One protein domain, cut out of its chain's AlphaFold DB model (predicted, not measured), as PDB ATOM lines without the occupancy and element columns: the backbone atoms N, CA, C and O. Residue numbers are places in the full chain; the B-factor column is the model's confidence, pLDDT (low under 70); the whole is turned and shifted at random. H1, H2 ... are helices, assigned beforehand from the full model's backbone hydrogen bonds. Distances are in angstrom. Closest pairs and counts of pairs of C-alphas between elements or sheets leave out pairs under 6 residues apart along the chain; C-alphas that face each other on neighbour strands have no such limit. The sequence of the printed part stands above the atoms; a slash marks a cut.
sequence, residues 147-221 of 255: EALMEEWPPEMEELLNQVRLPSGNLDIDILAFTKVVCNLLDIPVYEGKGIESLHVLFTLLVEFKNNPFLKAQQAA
ATOM      1  N   GLU A 147     -29.883  30.975 -19.679       73.31
ATOM      2  CA  GLU A 147     -31.165  30.610 -20.300       73.31
ATOM      3  C   GLU A 147     -31.221  29.133 -20.717       73.31
ATOM      4  O   GLU A 147     -32.249  28.490 -20.528       73.31
ATOM      5  N   ALA A 148     -30.111  28.569 -21.207       77.44
ATOM      6  CA  ALA A 148     -30.040  27.153 -21.576       77.44
ATOM      7  C   ALA A 148     -30.135  26.238 -20.343       77.44
ATOM      8  O   ALA A 148     -30.680  25.146 -20.414       77.44
ATOM      9  N   LEU A 149     -29.646  26.704 -19.190       77.69
ATOM     10  CA  LEU A 149     -29.761  25.986 -17.917       77.69
ATOM     11  C   LEU A 149     -31.122  26.184 -17.222       77.69
ATOM     12  O   LEU A 149     -31.387  25.559 -16.197       77.69
ATOM     13  N   MET A 150     -31.967  27.085 -17.733       72.94
ATOM     14  CA  MET A 150     -33.338  27.296 -17.258       72.94
ATOM     15  C   MET A 150     -34.371  26.444 -18.007       72.94
ATOM     16  O   MET A 150     -35.555  26.507 -17.672       72.94
ATOM     17  N   GLU A 151     -33.943  25.679 -19.011       78.25
ATOM     18  CA  GLU A 151     -34.811  24.775 -19.756       78.25
ATOM     19  C   GLU A 151     -35.360  23.653 -18.857       78.25
ATOM     20  O   GLU A 151     -34.778  23.294 -17.830       78.25
ATOM     21  N   GLU A 152     -36.536  23.136 -19.215       75.75
ATOM     22  CA  GLU A 152     -37.142  22.019 -18.500       75.75
ATOM     23  C   GLU A 152     -36.304  20.745 -18.658       75.75
ATOM     24  O   GLU A 152     -35.753  20.458 -19.723       75.75
ATOM     25  N   TRP A 153     -36.195  19.971 -17.576       77.69
ATOM     26  CA  TRP A 153     -35.466  18.708 -17.613       77.69
ATOM     27  C   TRP A 153     -36.170  17.720 -18.551       77.69
ATOM     28  O   TRP A 153     -37.398  17.617 -18.508       77.69
ATOM     29  N   PRO A 154     -35.424  16.936 -19.353       82.81
ATOM     30  CA  PRO A 154     -36.016  15.885 -20.168       82.81
ATOM     31  C   PRO A 154     -36.847  14.918 -19.306       82.81
ATOM     32  O   PRO A 154     -36.420  14.576 -18.198       82.81
ATOM     33  N   PRO A 155     -37.983  14.402 -19.808       75.38
ATOM     34  CA  PRO A 155     -38.906  13.588 -19.010       75.38
ATOM     35  C   PRO A 155     -38.253  12.304 -18.475       75.38
ATOM     36  O   PRO A 155     -38.522  11.889 -17.350       75.38
ATOM     37  N   GLU A 156     -37.319  11.714 -19.230       78.88
ATOM     38  CA  GLU A 156     -36.527  10.555 -18.789       78.88
ATOM     39  C   GLU A 156     -35.664  10.873 -17.558       78.88
ATOM     40  O   GLU A 156     -35.471  10.035 -16.676       78.88
ATOM     41  N   MET A 157     -35.152  12.101 -17.475       75.38
ATOM     42  CA  MET A 157     -34.339  12.562 -16.357       75.38
ATOM     43  C   MET A 157     -35.199  12.954 -15.156       75.38
ATOM     44  O   MET A 157     -34.822  12.663 -14.022       75.38
ATOM     45  N   GLU A 158     -36.368  13.551 -15.383       77.56
ATOM     46  CA  GLU A 158     -37.329  13.873 -14.325       77.56
ATOM     47  C   GLU A 158     -37.814  12.607 -13.596       77.56
ATOM     48  O   GLU A 158     -37.845  12.561 -12.362       77.56
ATOM     49  N   GLU A 159     -38.117  11.538 -14.336       78.06
ATOM     50  CA  GLU A 159     -38.496  10.245 -13.758       78.06
ATOM     51  C   GLU A 159     -37.381   9.641 -12.891       78.06
ATOM     52  O   GLU A 159     -37.657   9.080 -11.825       78.06
ATOM     53  N   LEU A 160     -36.119   9.794 -13.302       76.25
ATOM     54  CA  LEU A 160     -34.958   9.327 -12.541       76.25
ATOM     55  C   LEU A 160     -34.690  10.191 -11.304       76.25
ATOM     56  O   LEU A 160     -34.399   9.653 -10.235       76.25
ATOM     57  N   LEU A 161     -34.837  11.512 -11.402       73.19
ATOM     58  CA  LEU A 161     -34.682  12.431 -10.270       73.19
ATOM     59  C   LEU A 161     -35.780  12.245  -9.215       73.19
ATOM     60  O   LEU A 161     -35.509  12.378  -8.024       73.19
ATOM     61  N   ASN A 162     -36.991  11.857  -9.620       73.88
ATOM     62  CA  ASN A 162     -38.056  11.485  -8.685       73.88
ATOM     63  C   ASN A 162     -37.731  10.208  -7.887       73.88
ATOM     64  O   ASN A 162     -38.210  10.034  -6.764       73.88
ATOM     65  N   GLN A 163     -36.903   9.316  -8.437       73.62
ATOM     66  CA  GLN A 163     -36.483   8.072  -7.785       73.62
ATOM     67  C   GLN A 163     -35.190   8.240  -6.972       73.62
ATOM     68  O   GLN A 163     -35.004   7.585  -5.943       73.62
ATOM     69  N   VAL A 164     -34.293   9.123  -7.415       68.75
ATOM     70  CA  VAL A 164     -32.980   9.343  -6.807       68.75
ATOM     71  C   VAL A 164     -33.057  10.468  -5.781       68.75
ATOM     72  O   VAL A 164     -33.242  11.637  -6.104       68.75
ATOM     73  N   ARG A 165     -32.836  10.136  -4.505       61.22
ATOM     74  CA  ARG A 165     -32.632  11.169  -3.483       61.22
ATOM     75  C   ARG A 165     -31.346  11.927  -3.796       61.22
ATOM     76  O   ARG A 165     -30.278  11.317  -3.855       61.22
ATOM     77  N   LEU A 166     -31.461  13.248  -3.954       63.88
ATOM     78  CA  LEU A 166     -30.312  14.134  -4.127       63.88
ATOM     79  C   LEU A 166     -29.259  13.852  -3.042       63.88
ATOM     80  O   LEU A 166     -29.632  13.624  -1.883       63.88
ATOM     81  N   PRO A 167     -27.962  13.857  -3.398       62.75
ATOM     82  CA  PRO A 167     -26.879  13.620  -2.455       62.75
ATOM     83  C   PRO A 167     -26.981  14.613  -1.290       62.75
ATOM     84  O   PRO A 167     -26.722  15.806  -1.432       62.75
ATOM     85  N   SER A 168     -27.423  14.116  -0.136       56.38
ATOM     86  CA  SER A 168     -27.512  14.893   1.100       56.38
ATOM     87  C   SER A 168     -26.118  15.041   1.707       56.38
ATOM     88  O   SER A 168     -25.251  14.199   1.477       56.38
ATOM     89  N   GLY A 169     -25.896  16.110   2.481       57.59
ATOM     90  CA  GLY A 169     -24.595  16.501   3.056       57.59
ATOM     91  C   GLY A 169     -23.939  15.515   4.039       57.59
ATOM     92  O   GLY A 169     -23.067  15.921   4.793       57.59
ATOM     93  N   ASN A 170     -24.348  14.244   4.034       55.59
ATOM     94  CA  ASN A 170     -23.756  13.126   4.772       55.59
ATOM     95  C   ASN A 170     -22.750  12.324   3.924       55.59
ATOM     96  O   ASN A 170     -22.414  11.193   4.265       55.59
ATOM     97  N   LEU A 171     -22.324  12.857   2.781       61.44
ATOM     98  CA  LEU A 171     -21.252  12.266   1.993       61.44
ATOM     99  C   LEU A 171     -19.913  12.735   2.566       61.44
ATOM    100  O   LEU A 171     -19.665  13.938   2.612       61.44
ATOM    101  N   ASP A 172     -19.054  11.792   2.965       60.41
ATOM    102  CA  ASP A 172     -17.667  12.030   3.402       60.41
ATOM    103  C   ASP A 172     -16.782  12.467   2.215       60.41
ATOM    104  O   ASP A 172     -15.846  11.780   1.804       60.41
ATOM    105  N   ILE A 173     -17.128  13.587   1.586       71.88
ATOM    106  CA  ILE A 173     -16.502  14.099   0.369       71.88
ATOM    107  C   ILE A 173     -16.058  15.543   0.615       71.88
ATOM    108  O   ILE A 173     -16.756  16.328   1.254       71.88
ATOM    109  N   ASP A 174     -14.886  15.902   0.086       77.75
ATOM    110  CA  ASP A 174     -14.379  17.274   0.122       77.75
ATOM    111  C   ASP A 174     -15.338  18.251  -0.584       77.75
ATOM    112  O   ASP A 174     -15.961  17.917  -1.594       77.75
ATOM    113  N   ILE A 175     -15.424  19.489  -0.088       78.44
ATOM    114  CA  ILE A 175     -16.360  20.520  -0.568       78.44
ATOM    115  C   ILE A 175     -16.186  20.747  -2.073       78.44
ATOM    116  O   ILE A 175     -17.169  20.860  -2.801       78.44
ATOM    117  N   LEU A 176     -14.945  20.730  -2.570       76.94
ATOM    118  CA  LEU A 176     -14.655  20.876  -3.997       76.94
ATOM    119  C   LEU A 176     -15.182  19.706  -4.831       76.94
ATOM    120  O   LEU A 176     -15.608  19.903  -5.969       76.94
ATOM    121  N   ALA A 177     -15.149  18.488  -4.293       78.12
ATOM    122  CA  ALA A 177     -15.683  17.310  -4.962       78.12
ATOM    123  C   ALA A 177     -17.218  17.272  -4.889       78.12
ATOM    124  O   ALA A 177     -17.852  16.932  -5.886       78.12
ATOM    125  N   PHE A 178     -17.823  17.728  -3.789       80.62
ATOM    126  CA  PHE A 178     -19.273  17.915  -3.704       80.62
ATOM    127  C   PHE A 178     -19.771  18.963  -4.709       80.62
ATOM    128  O   PHE A 178     -20.698  18.699  -5.471       80.62
ATOM    129  N   THR A 179     -19.101  20.118  -4.795       77.44
ATOM    130  CA  THR A 179     -19.396  21.142  -5.807       77.44
ATOM    131  C   THR A 179     -19.293  20.580  -7.222       77.44
ATOM    132  O   THR A 179     -20.159  20.862  -8.039       77.44
ATOM    133  N   LYS A 180     -18.291  19.742  -7.519       80.75
ATOM    134  CA  LYS A 180     -18.178  19.078  -8.829       80.75
ATOM    135  C   LYS A 180     -19.356  18.159  -9.126       80.75
ATOM    136  O   LYS A 180     -19.864  18.199 -10.238       80.75
ATOM    137  N   VAL A 181     -19.802  17.359  -8.158       80.88
ATOM    138  CA  VAL A 181     -20.964  16.473  -8.335       80.88
ATOM    139  C   VAL A 181     -22.229  17.284  -8.610       80.88
ATOM    140  O   VAL A 181     -22.960  16.964  -9.542       80.88
ATOM    141  N   VAL A 182     -22.465  18.356  -7.849       80.38
ATOM    142  CA  VAL A 182     -23.645  19.216  -8.029       80.38
ATOM    143  C   VAL A 182     -23.588  19.989  -9.348       80.38
ATOM    144  O   VAL A 182     -24.579  20.028 -10.068       80.38
ATOM    145  N   CYS A 183     -22.441  20.570  -9.704       82.00
ATOM    146  CA  CYS A 183     -22.281  21.266 -10.980       82.00
ATOM    147  C   CYS A 183     -22.415  20.310 -12.173       82.00
ATOM    148  O   CYS A 183     -23.080  20.667 -13.135       82.00
ATOM    149  N   ASN A 184     -21.877  19.087 -12.093       81.69
ATOM    150  CA  ASN A 184     -22.045  18.079 -13.145       81.69
ATOM    151  C   ASN A 184     -23.498  17.615 -13.292       81.69
ATOM    152  O   ASN A 184     -23.909  17.295 -14.397       81.69
ATOM    153  N   LEU A 185     -24.266  17.559 -12.199       81.62
ATOM    154  CA  LEU A 185     -25.691  17.227 -12.264       81.62
ATOM    155  C   LEU A 185     -26.495  18.311 -12.992       81.62
ATOM    156  O   LEU A 185     -27.479  17.996 -13.642       81.62
ATOM    157  N   LEU A 186     -26.080  19.571 -12.855       79.44
ATOM    158  CA  LEU A 186     -26.714  20.743 -13.457       79.44
ATOM    159  C   LEU A 186     -26.117  21.110 -14.829       79.44
ATOM    160  O   LEU A 186     -26.295  22.238 -15.270       79.44
ATOM    161  N   ASP A 187     -25.351  20.211 -15.458       81.19
ATOM    162  CA  ASP A 187     -24.650  20.442 -16.734       81.19
ATOM    163  C   ASP A 187     -23.700  21.663 -16.755       81.19
ATOM    164  O   ASP A 187     -23.374  22.228 -17.802       81.19
ATOM    165  N   ILE A 188     -23.173  22.061 -15.591       83.06
ATOM    166  CA  ILE A 188     -22.193  23.145 -15.453       83.06
ATOM    167  C   ILE A 188     -20.770  22.555 -15.463       83.06
ATOM    168  O   ILE A 188     -20.389  21.857 -14.517       83.06
ATOM    169  N   PRO A 189     -19.919  22.874 -16.461       80.81
ATOM    170  CA  PRO A 189     -18.554  22.366 -16.503       80.81
ATOM    171  C   PRO A 189     -17.711  22.938 -15.354       80.81
ATOM    172  O   PRO A 189     -17.682  24.150 -15.116       80.81
ATOM    173  N   VAL A 190     -16.971  22.069 -14.654       78.88
ATOM    174  CA  VAL A 190     -16.014  22.471 -13.610       78.88
ATOM    175  C   VAL A 190     -14.584  22.284 -14.095       78.88
ATOM    176  O   VAL A 190     -14.087  21.167 -14.222       78.88
ATOM    177  N   TYR A 191     -13.889  23.395 -14.331       78.00
ATOM    178  CA  TYR A 191     -12.483  23.377 -14.726       78.00
ATOM    179  C   TYR A 191     -11.544  23.275 -13.514       78.00
ATOM    180  O   TYR A 191     -11.836  23.778 -12.426       78.00
ATOM    181  N   GLU A 192     -10.382  22.641 -13.705       73.00
ATOM    182  CA  GLU A 192      -9.368  22.485 -12.656       73.00
ATOM    183  C   GLU A 192      -8.941  23.841 -12.074       73.00
ATOM    184  O   GLU A 192      -8.591  24.769 -12.806       73.00
ATOM    185  N   GLY A 193      -9.018  23.969 -10.745       69.69
ATOM    186  CA  GLY A 193      -8.688  25.201 -10.021       69.69
ATOM    187  C   GLY A 193      -9.713  26.339 -10.139       69.69
ATOM    188  O   GLY A 193      -9.486  27.391  -9.551       69.69
ATOM    189  N   LYS A 194     -10.839  26.153 -10.850       71.94
ATOM    190  CA  LYS A 194     -11.844  27.206 -11.123       71.94
ATOM    191  C   LYS A 194     -13.253  26.873 -10.631       71.94
ATOM    192  O   LYS A 194     -14.237  27.301 -11.221       71.94
ATOM    193  N   GLY A 195     -13.367  26.158  -9.511       71.62
ATOM    194  CA  GLY A 195     -14.673  25.846  -8.909       71.62
ATOM    195  C   GLY A 195     -15.505  27.087  -8.553       71.62
ATOM    196  O   GLY A 195     -16.728  27.021  -8.534       71.62
ATOM    197  N   ILE A 196     -14.854  28.233  -8.333       78.88
ATOM    198  CA  ILE A 196     -15.512  29.506  -8.016       78.88
ATOM    199  C   ILE A 196     -16.273  30.068  -9.229       78.88
ATOM    200  O   ILE A 196     -17.374  30.579  -9.057       78.88
ATOM    201  N   GLU A 197     -15.732  29.944 -10.449       79.50
ATOM    202  CA  GLU A 197     -16.411  30.397 -11.676       79.50
ATOM    203  C   GLU A 197     -17.695  29.580 -11.914       79.50
ATOM    204  O   GLU A 197     -18.753  30.146 -12.178       79.50
ATOM    205  N   SER A 198     -17.632  28.258 -11.724       80.88
ATOM    206  CA  SER A 198     -18.795  27.366 -11.842       80.88
ATOM    207  C   SER A 198     -19.833  27.599 -10.735       80.88
ATOM    208  O   SER A 198     -21.033  27.595 -11.002       80.88
ATOM    209  N   LEU A 199     -19.391  27.856  -9.497       82.69
ATOM    210  CA  LEU A 199     -20.286  28.222  -8.391       82.69
ATOM    211  C   LEU A 199     -20.971  29.564  -8.620       82.69
ATOM    212  O   LEU A 199     -22.131  29.719  -8.248       82.69
ATOM    213  N   HIS A 200     -20.274  30.523  -9.230       83.06
ATOM    214  CA  HIS A 200     -20.881  31.791  -9.601       83.06
ATOM    215  C   HIS A 200     -22.058  31.556 -10.552       83.06
ATOM    216  O   HIS A 200     -23.152  32.015 -10.247       83.06
ATOM    217  N   VAL A 201     -21.886  30.751 -11.609       82.56
ATOM    218  CA  VAL A 201     -22.983  30.387 -12.529       82.56
ATOM    219  C   VAL A 201     -24.135  29.698 -11.797       82.56
ATOM    220  O   VAL A 201     -25.289  30.059 -12.011       82.56
ATOM    221  N   LEU A 202     -23.844  28.773 -10.878       83.50
ATOM    222  CA  LEU A 202     -24.868  28.104 -10.068       83.50
ATOM    223  C   LEU A 202     -25.665  29.090  -9.201       83.50
ATOM    224  O   LEU A 202     -26.889  28.997  -9.115       83.50
ATOM    225  N   PHE A 203     -24.996  30.043  -8.549       83.69
ATOM    226  CA  PHE A 203     -25.680  31.048  -7.737       83.69
ATOM    227  C   PHE A 203     -26.428  32.069  -8.586       83.69
ATOM    228  O   PHE A 203     -27.518  32.478  -8.191       83.69
ATOM    229  N   THR A 204     -25.893  32.453  -9.746       84.12
ATOM    230  CA  THR A 204     -26.604  33.304 -10.701       84.12
ATOM    231  C   THR A 204     -27.876  32.614 -11.176       84.12
ATOM    232  O   THR A 204     -28.945  33.208 -11.081       84.12
ATOM    233  N   LEU A 205     -27.800  31.334 -11.553       82.00
ATOM    234  CA  LEU A 205     -28.966  30.519 -11.885       82.00
ATOM    235  C   LEU A 205     -29.975  30.508 -10.733       82.00
ATOM    236  O   LEU A 205     -31.145  30.805 -10.935       82.00
ATOM    237  N   LEU A 206     -29.535  30.261  -9.496       81.12
ATOM    238  CA  LEU A 206     -30.426  30.265  -8.333       81.12
ATOM    239  C   LEU A 206     -31.115  31.622  -8.113       81.12
ATOM    240  O   LEU A 206     -32.273  31.662  -7.692       81.12
ATOM    241  N   VAL A 207     -30.423  32.732  -8.375       83.62
ATOM    242  CA  VAL A 207     -30.995  34.083  -8.293       83.62
ATOM    243  C   VAL A 207     -32.018  34.314  -9.404       83.62
ATOM    244  O   VAL A 207     -33.109  34.793  -9.106       83.62
ATOM    245  N   GLU A 208     -31.726  33.915 -10.641       80.25
ATOM    246  CA  GLU A 208     -32.675  34.016 -11.757       80.25
ATOM    247  C   GLU A 208     -33.924  33.156 -11.515       80.25
ATOM    248  O   GLU A 208     -35.051  33.648 -11.597       80.25
ATOM    249  N   PHE A 209     -33.756  31.915 -11.045       77.56
ATOM    250  CA  PHE A 209     -34.864  31.055 -10.612       77.56
ATOM    251  C   PHE A 209     -35.708  31.702  -9.503       77.56
ATOM    252  O   PHE A 209     -36.935  31.606  -9.521       77.56
ATOM    253  N   LYS A 210     -35.074  32.401  -8.552       75.75
ATOM    254  CA  LYS A 210     -35.771  33.174  -7.512       75.75
ATOM    255  C   LYS A 210     -36.418  34.451  -8.029       75.75
ATOM    256  O   LYS A 210     -37.277  34.988  -7.336       75.75
ATOM    257  N   ASN A 211     -36.032  34.976  -9.181       77.25
ATOM    258  CA  ASN A 211     -36.634  36.176  -9.749       77.25
ATOM    259  C   ASN A 211     -37.797  35.846 -10.690       77.25
ATOM    260  O   ASN A 211     -38.742  36.636 -10.753       77.25
ATOM    261  N   ASN A 212     -37.800  34.656 -11.295       75.88
ATOM    262  CA  ASN A 212     -38.831  34.198 -12.222       75.88
ATOM    263  C   ASN A 212     -40.250  34.178 -11.609       75.88
ATOM    264  O   ASN A 212     -40.522  33.422 -10.667       75.88
ATOM    265  N   PRO A 213     -41.204  34.958 -12.162       67.50
ATOM    266  CA  PRO A 213     -42.584  35.006 -11.674       67.50
ATOM    267  C   PRO A 213     -43.325  33.664 -11.770       67.50
ATOM    268  O   PRO A 213     -44.121  33.348 -10.889       67.50
ATOM    269  N   PHE A 214     -43.044  32.863 -12.806       65.19
ATOM    270  CA  PHE A 214     -43.677  31.557 -13.035       65.19
ATOM    271  C   PHE A 214     -43.372  30.561 -11.905       65.19
ATOM    272  O   PHE A 214     -44.279  29.951 -11.344       65.19
ATOM    273  N   LEU A 215     -42.108  30.482 -11.485       61.06
ATOM    274  CA  LEU A 215     -41.670  29.610 -10.394       61.06
ATOM    275  C   LEU A 215     -42.125  30.119  -9.027       61.06
ATOM    276  O   LEU A 215     -42.492  29.312  -8.179       61.06
ATOM    277  N   LYS A 216     -42.190  31.442  -8.815       65.31
ATOM    278  CA  LYS A 216     -42.833  32.010  -7.616       65.31
ATOM    279  C   LYS A 216     -44.304  31.624  -7.527       65.31
ATOM    280  O   LYS A 216     -44.762  31.246  -6.453       65.31
ATOM    281  N   ALA A 217     -45.034  31.705  -8.639       62.69
ATOM    282  CA  ALA A 217     -46.438  31.315  -8.693       62.69
ATOM    283  C   ALA A 217     -46.614  29.805  -8.455       62.69
ATOM    284  O   ALA A 217     -47.490  29.408  -7.693       62.69
ATOM    285  N   GLN A 218     -45.744  28.970  -9.032       62.78
ATOM    286  CA  GLN A 218     -45.777  27.516  -8.857       62.78
ATOM    287  C   GLN A 218     -45.355  27.078  -7.444       62.78
ATOM    288  O   GLN A 218     -45.991  26.201  -6.869       62.78
ATOM    289  N   GLN A 219     -44.353  27.722  -6.834       60.62
ATOM    290  CA  GLN A 219     -43.974  27.501  -5.432       60.62
ATOM    291  C   GLN A 219     -45.063  27.974  -4.465       60.62
ATOM    292  O   GLN A 219     -45.362  27.268  -3.505       60.62
ATOM    293  N   ALA A 220     -45.700  29.122  -4.723       59.12
ATOM    294  CA  ALA A 220     -46.836  29.596  -3.932       59.12
ATOM    295  C   ALA A 220     -48.050  28.653  -4.045       59.12
ATOM    296  O   ALA A 220     -48.727  28.398  -3.047       59.12
ATOM    297  N   ALA A 221     -48.286  28.088  -5.234       54.59
ATOM    298  CA  ALA A 221     -49.304  27.067  -5.458       54.59
ATOM    299  C   ALA A 221     -48.960  25.739  -4.755       54.59
ATOM    300  O   ALA A 221     -49.825  25.149  -4.110       54.59
TER     301      ALA A 221
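This is residues 147 to 221 of the 255 residues of the protein "Hypothetical protein" of Tetraselmis chuii (UniProt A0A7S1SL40). This is a loose, open frame of four helices: the long helix H3 makes one side, H2 packs at a steep tilt on residues 195 to 202 of H3, and H1 lies off on the far side with no helix touching it. H4 follows the end of H3 nearly at a right angle, and residues 210 to 221 stick out there. The printed part has 75 residues with four named helices, in the order H1, H2, H3, H4, and no named strand; its class is all helix. It is only just loose, close to compact, with a radius of gyration of the C-alphas of 14.0 A, and its C-alphas span 38 by 28 by 21 A.

Start at Glu 147, whose C-alpha is at (-31.165, 30.610, -20.300), and go on to Pro 155, where H1 begins; it covers residues 155 to 163. Find C-alpha 175 at (-16.360, 20.520, -0.568); from there H2 runs through residues 175 to 185, 15.3 A from first to last C-alpha. H3, the longest helix, holds residues 195 to 211 and is 24.3 A long between its end C-alphas. H4 takes residues 213 to 221, and its last C-alpha is at (-49.304, 27.067, -5.458).

Look first at H1: it is apart from H2, H3 and H4. Next compare H2 with H3: they touch, with 7 pairs of C-alphas within 8 A, and H3 does so with residues 195 to 202 alone. Their closest C-alphas, those of Leu 176 and Gly 195, are 7.0 A apart. Their lines stand at a steep tilt of 55 degrees, and they run the same way. At the other end of H3, H4 is close but not clearly touching; the closest C-alphas, those of Phe 209 and Leu 215, are 7.0 A apart. The lines of H3 and H4 are only just about perpendicular, at 71 degrees. H2 and H4 are apart. In H1, H2, H3 and H4 every O i to N i+4 pair is within hydrogen-bond range.

The two C-alphas farthest apart are those of Gly 193 and Ala 221, at 40.9 A. The printed part has no cut. The link from H1 to H2 is long, with 11 residues; H2 to H3 is a short link of 9 residues, and H3 to H4 a tight one of 1 residue. Residues 154 to 160, 170 to 175 and 210 to 221 stand free. The mean pLDDT of the printed part is 74.3; look for values under 70 at residues 164 to 172, at residue 193 and at residues 213 to 221, which are H4.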